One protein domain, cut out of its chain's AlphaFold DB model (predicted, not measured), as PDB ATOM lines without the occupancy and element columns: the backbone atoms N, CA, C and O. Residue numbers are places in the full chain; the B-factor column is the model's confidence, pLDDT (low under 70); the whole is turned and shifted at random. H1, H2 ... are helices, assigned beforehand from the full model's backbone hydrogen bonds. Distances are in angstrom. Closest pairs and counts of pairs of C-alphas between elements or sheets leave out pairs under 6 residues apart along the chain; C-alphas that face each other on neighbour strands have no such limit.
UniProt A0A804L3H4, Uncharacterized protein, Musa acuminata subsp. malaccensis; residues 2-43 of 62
ATOM      1  N   ILE A   2     -72.145 -25.043 -11.110       82.56
ATOM      2  CA  ILE A   2     -72.556 -26.225 -11.898       82.56
ATOM      3  C   ILE A   2     -71.547 -26.619 -12.998       82.56
ATOM      4  O   ILE A   2     -71.257 -27.791 -13.181       82.56
ATOM      5  N   LEU A   3     -70.942 -25.635 -13.677       88.62
ATOM      6  CA  LEU A   3     -69.975 -25.870 -14.756       88.62
ATOM      7  C   LEU A   3     -68.727 -26.620 -14.273       88.62
ATOM      8  O   LEU A   3     -68.201 -27.468 -14.982       88.62
ATOM      9  N   VAL A   4     -68.273 -26.324 -13.053       85.94
ATOM     10  CA  VAL A   4     -67.102 -26.976 -12.454       85.94
ATOM     11  C   VAL A   4     -67.390 -28.450 -12.181       85.94
ATOM     12  O   VAL A   4     -66.529 -29.280 -12.437       85.94
ATOM     13  N   ALA A   5     -68.602 -28.777 -11.722       85.94
ATOM     14  CA  ALA A   5     -69.011 -30.160 -11.481       85.94
ATOM     15  C   ALA A   5     -69.028 -30.978 -12.781       85.94
ATOM     16  O   ALA A   5     -68.474 -32.067 -12.821       85.94
ATOM     17  N   ILE A   6     -69.558 -30.402 -13.864       86.69
ATOM     18  CA  ILE A   6     -69.588 -31.052 -15.183       86.69
ATOM     19  C   ILE A   6     -68.165 -31.268 -15.719       86.69
ATOM     20  O   ILE A   6     -67.836 -32.337 -16.220       86.69
ATOM     21  N   VAL A   7     -67.292 -30.263 -15.597       86.12
ATOM     22  CA  VAL A   7     -65.888 -30.379 -16.025       86.12
ATOM     23  C   VAL A   7     -65.137 -31.427 -15.197       86.12
ATOM     24  O   VAL A   7     -64.334 -32.165 -15.762       86.12
ATOM     25  N   ALA A   8     -65.404 -31.526 -13.892       87.81
ATOM     26  CA  ALA A   8     -64.804 -32.533 -13.019       87.81
ATOM     27  C   ALA A   8     -65.257 -33.957 -13.381       87.81
ATOM     28  O   ALA A   8     -64.411 -34.834 -13.516       87.81
ATOM     29  N   GLU A   9     -66.553 -34.160 -13.620       84.31
ATOM     30  CA  GLU A   9     -67.119 -35.451 -14.034       84.31
ATOM     31  C   GLU A   9     -66.501 -35.937 -15.356       84.31
ATOM     32  O   GLU A   9     -66.066 -37.080 -15.472       84.31
ATOM     33  N   MET A  10     -66.326 -35.036 -16.327       84.81
ATOM     34  CA  MET A  10     -65.649 -35.347 -17.595       84.81
ATOM     35  C   MET A  10     -64.135 -35.574 -17.434       84.81
ATOM     36  O   MET A  10     -63.522 -36.334 -18.188       84.81
ATOM     37  N   LEU A  11     -63.504 -34.920 -16.454       87.25
ATOM     38  CA  LEU A  11     -62.086 -35.104 -16.139       87.25
ATOM     39  C   LEU A  11     -61.813 -36.428 -15.426       87.25
ATOM     40  O   LEU A  11     -60.717 -36.957 -15.592       87.25
ATOM     41  N   GLU A  12     -62.748 -36.982 -14.654       83.19
ATOM     42  CA  GLU A  12     -62.550 -38.256 -13.946       83.19
ATOM     43  C   GLU A  12     -62.293 -39.411 -14.919       83.19
ATOM     44  O   GLU A  12     -61.308 -40.141 -14.785       83.19
ATOM     45  N   GLU A  13     -63.109 -39.530 -15.964       84.56
ATOM     46  CA  GLU A  13     -62.941 -40.576 -16.977       84.56
ATOM     47  C   GLU A  13     -61.642 -40.390 -17.774       84.56
ATOM     48  O   GLU A  13     -60.894 -41.345 -18.012       84.56
ATOM     49  N   TYR A  14     -61.315 -39.143 -18.124       86.31
ATOM     50  CA  TYR A  14     -60.073 -38.816 -18.819       86.31
ATOM     51  C   TYR A  14     -58.836 -39.088 -17.953       86.31
ATOM     52  O   TYR A  14     -57.868 -39.697 -18.412       86.31
ATOM     53  N   THR A  15     -58.859 -38.686 -16.682       88.25
ATOM     54  CA  THR A  15     -57.744 -38.888 -15.749       88.25
ATOM     55  C   THR A  15     -57.544 -40.359 -15.410       88.25
ATOM     56  O   THR A  15     -56.396 -40.776 -15.277       88.25
ATOM     57  N   ALA A  16     -58.602 -41.172 -15.366       90.94
ATOM     58  CA  ALA A  16     -58.484 -42.620 -15.211       90.94
ATOM     59  C   ALA A  16     -57.764 -43.275 -16.405       90.94
ATOM     60  O   ALA A  16     -56.902 -44.140 -16.216       90.94
ATOM     61  N   LEU A  17     -58.070 -42.848 -17.635       91.81
ATOM     62  CA  LEU A  17     -57.358 -43.307 -18.832       91.81
ATOM     63  C   LEU A  17     -55.901 -42.838 -18.832       91.81
ATOM     64  O   LEU A  17     -54.996 -43.649 -19.037       91.81
ATOM     65  N   VAL A  18     -55.661 -41.559 -18.537       91.19
ATOM     66  CA  VAL A  18     -54.309 -40.997 -18.425       91.19
ATOM     67  C   VAL A  18     -53.505 -41.720 -17.346       91.19
ATOM     68  O   VAL A  18     -52.345 -42.039 -17.585       91.19
ATOM     69  N   ALA A  19     -54.100 -42.041 -16.196       91.31
ATOM     70  CA  ALA A  19     -53.438 -42.767 -15.119       91.31
ATOM     71  C   ALA A  19     -53.021 -44.175 -15.553       91.31
ATOM     72  O   ALA A  19     -51.895 -44.577 -15.278       91.31
ATOM     73  N   ARG A  20     -53.878 -44.901 -16.282       89.38
ATOM     74  CA  ARG A  20     -53.543 -46.233 -16.816       89.38
ATOM     75  C   ARG A  20     -52.439 -46.174 -17.864       89.38
ATOM     76  O   ARG A  20     -51.520 -46.987 -17.825       89.38
ATOM     77  N   VAL A  21     -52.510 -45.210 -18.784       88.88
ATOM     78  CA  VAL A  21     -51.464 -44.989 -19.795       88.88
ATOM     79  C   VAL A  21     -50.150 -44.617 -19.118       88.88
ATOM     80  O   VAL A  21     -49.105 -45.162 -19.464       88.88
ATOM     81  N   LEU A  22     -50.201 -43.735 -18.121       86.38
ATOM     82  CA  LEU A  22     -49.038 -43.344 -17.344       86.38
ATOM     83  C   LEU A  22     -48.467 -44.554 -16.609       86.38
ATOM     84  O   LEU A  22     -47.289 -44.826 -16.769       86.38
ATOM     85  N   GLU A  23     -49.275 -45.326 -15.884       85.75
ATOM     86  CA  GLU A  23     -48.845 -46.540 -15.183       85.75
ATOM     87  C   GLU A  23     -48.200 -47.560 -16.132       85.75
ATOM     88  O   GLU A  23     -47.176 -48.146 -15.785       85.75
ATOM     89  N   HIS A  24     -48.747 -47.735 -17.338       83.94
ATOM     90  CA  HIS A  24     -48.161 -48.591 -18.370       83.94
ATOM     91  C   HIS A  24     -46.801 -48.050 -18.828       83.94
ATOM     92  O   HIS A  24     -45.808 -48.767 -18.788       83.94
ATOM     93  N   LEU A  25     -46.708 -46.748 -19.115       81.19
ATOM     94  CA  LEU A  25     -45.436 -46.084 -19.409       81.19
ATOM     95  C   LEU A  25     -44.439 -46.193 -18.248       81.19
ATOM     96  O   LEU A  25     -43.248 -46.341 -18.493       81.19
ATOM     97  N   LEU A  26     -44.893 -46.144 -16.993       75.25
ATOM     98  CA  LEU A  26     -44.038 -46.268 -15.809       75.25
ATOM     99  C   LEU A  26     -43.582 -47.712 -15.559       75.25
ATOM    100  O   LEU A  26     -42.522 -47.912 -14.961       75.25
ATOM    101  N   ARG A  27     -44.390 -48.703 -15.956       73.81
ATOM    102  CA  ARG A  27     -44.072 -50.133 -15.858       73.81
ATOM    103  C   ARG A  27     -43.154 -50.595 -16.985       73.81
ATOM    104  O   ARG A  27     -42.198 -51.316 -16.708       73.81
ATOM    105  N   ASP A  28     -43.449 -50.194 -18.217       68.69
ATOM    106  CA  ASP A  28     -42.747 -50.658 -19.415       68.69
ATOM    107  C   ASP A  28     -41.489 -49.849 -19.701       68.69
ATOM    108  O   ASP A  28     -40.462 -50.406 -20.101       68.69
ATOM    109  N   ALA A  29     -41.509 -48.539 -19.442       60.62
ATOM    110  CA  ALA A  29     -40.254 -47.828 -19.321       60.62
ATOM    111  C   ALA A  29     -39.642 -48.231 -17.976       60.62
ATOM    112  O   ALA A  29     -40.333 -48.182 -16.960       60.62
ATOM    113  N   PRO A  30     -38.348 -48.584 -17.907       64.25
ATOM    114  CA  PRO A  30     -37.663 -48.681 -16.630       64.25
ATOM    115  C   PRO A  30     -37.684 -47.281 -16.016       64.25
ATOM    116  O   PRO A  30     -36.787 -46.488 -16.312       64.25
ATOM    117  N   PHE A  31     -38.726 -46.972 -15.227       58.84
ATOM    118  CA  PHE A  31     -38.989 -45.675 -14.606       58.84
ATOM    119  C   PHE A  31     -37.663 -45.105 -14.165       58.84
ATOM    120  O   PHE A  31     -36.955 -45.803 -13.433       58.84
ATOM    121  N   PRO A  32     -37.257 -43.948 -14.699       65.62
ATOM    122  CA  PRO A  32     -35.900 -43.715 -15.145       65.62
ATOM    123  C   PRO A  32     -34.945 -43.872 -13.972       65.62
ATOM    124  O   PRO A  32     -34.587 -42.914 -13.298       65.62
ATOM    125  N   ARG A  33     -34.493 -45.106 -13.717       62.22
ATOM    126  CA  ARG A  33     -33.496 -45.414 -12.688       62.22
ATOM    127  C   ARG A  33     -32.249 -44.595 -12.977       62.22
ATOM    128  O   ARG A  33     -31.591 -44.139 -12.052       62.22
ATOM    129  N   ARG A  34     -32.012 -44.334 -14.270       61.06
ATOM    130  CA  ARG A  34     -31.058 -43.359 -14.790       61.06
ATOM    131  C   ARG A  34     -31.369 -41.928 -14.366       61.06
ATOM    132  O   ARG A  34     -30.454 -41.265 -13.933       61.06
ATOM    133  N   MET A  35     -32.606 -41.446 -14.424       70.00
ATOM    134  CA  MET A  35     -32.959 -40.101 -13.946       70.00
ATOM    135  C   MET A  35     -32.923 -40.012 -12.422       70.00
ATOM    136  O   MET A  35     -32.395 -39.036 -11.924       70.00
ATOM    137  N   ARG A  36     -33.333 -41.045 -11.669       75.50
ATOM    138  CA  ARG A  36     -33.092 -41.113 -10.217       75.50
ATOM    139  C   ARG A  36     -31.594 -41.075  -9.912       75.50
ATOM    140  O   ARG A  36     -31.176 -40.347  -9.027       75.50
ATOM    141  N   PHE A  37     -30.780 -41.802 -10.675       72.31
ATOM    142  CA  PHE A  37     -29.322 -41.764 -10.565       72.31
ATOM    143  C   PHE A  37     -28.742 -40.394 -10.951       72.31
ATOM    144  O   PHE A  37     -27.872 -39.889 -10.256       72.31
ATOM    145  N   LEU A  38     -29.239 -39.760 -12.015       73.56
ATOM    146  CA  LEU A  38     -28.823 -38.424 -12.447       73.56
ATOM    147  C   LEU A  38     -29.231 -37.356 -11.430       73.56
ATOM    148  O   LEU A  38     -28.433 -36.474 -11.142       73.56
ATOM    149  N   MET A  39     -30.422 -37.477 -10.845       76.06
ATOM    150  CA  MET A  39     -30.953 -36.581  -9.823       76.06
ATOM    151  C   MET A  39     -30.147 -36.723  -8.530       76.06
ATOM    152  O   MET A  39     -29.679 -35.721  -7.999       76.06
ATOM    153  N   LEU A  40     -29.860 -37.958  -8.096       78.19
ATOM    154  CA  LEU A  40     -28.954 -38.236  -6.976       78.19
ATOM    155  C   LEU A  40     -27.519 -37.755  -7.247       78.19
ATOM    156  O   LEU A  40     -26.892 -37.232  -6.337       78.19
ATOM    157  N   ARG A  41     -27.008 -37.871  -8.482       69.19
ATOM    158  CA  ARG A  41     -25.683 -37.358  -8.882       69.19
ATOM    159  C   ARG A  41     -25.631 -35.832  -8.953       69.19
ATOM    160  O   ARG A  41     -24.567 -35.258  -8.766       69.19
ATOM    161  N   SER A  42     -26.756 -35.185  -9.246       73.06
ATOM    162  CA  SER A  42     -26.870 -33.724  -9.267       73.06
ATOM    163  C   SER A  42     -27.039 -33.107  -7.879       73.06
ATOM    164  O   SER A  42     -26.989 -31.886  -7.755       73.06
ATOM    165  N   LEU A  43     -27.237 -33.924  -6.834       79.50
ATOM    166  CA  LEU A  43     -27.286 -33.414  -5.472       79.50
ATOM    167  C   LEU A  43     -25.898 -32.889  -5.078       79.50
ATOM    168  O   LEU A  43     -24.915 -33.618  -5.215       79.50
TER     169      LEU A  43
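This is residues 2 to 43 of the 62 residues of an uncharacterized protein of Musa acuminata subsp. malaccensis (UniProt A0A804L3H4). A long helix, H1, makes most of an open, lopsided V, and a short helix, H2, makes the other arm after a tight link. H1 has a kink, and the two helices do not fold back on each other. The printed part has 42 residues, with two named helices in the order H1, H2 and no named strand; the class is all helix. It is extended, with a radius of gyration of the C-alphas of 16.4 A and spans of 48 by 24 by 5 A.

H1, residues 2 to 28, has a kink of 32 degrees near residue 13. H2, residues 33 to 41, is apart from H1. In H2 each O i to N i+4 pair is within hydrogen-bond range; in H1 21 of 23 are.

H1 runs 39.3 A from C-alpha 2 at (-72.556, -26.225, -11.898) to C-alpha 28. H2 runs 11.9 A and ends with C-alpha 41 at (-25.683, -37.358, -8.882).

The C-alphas of Ile 2 and Arg 41, the two farthest apart, are 48.3 A apart. The printed part has no cut. Residues 28 to 34 and residue 41 have pLDDT under 70.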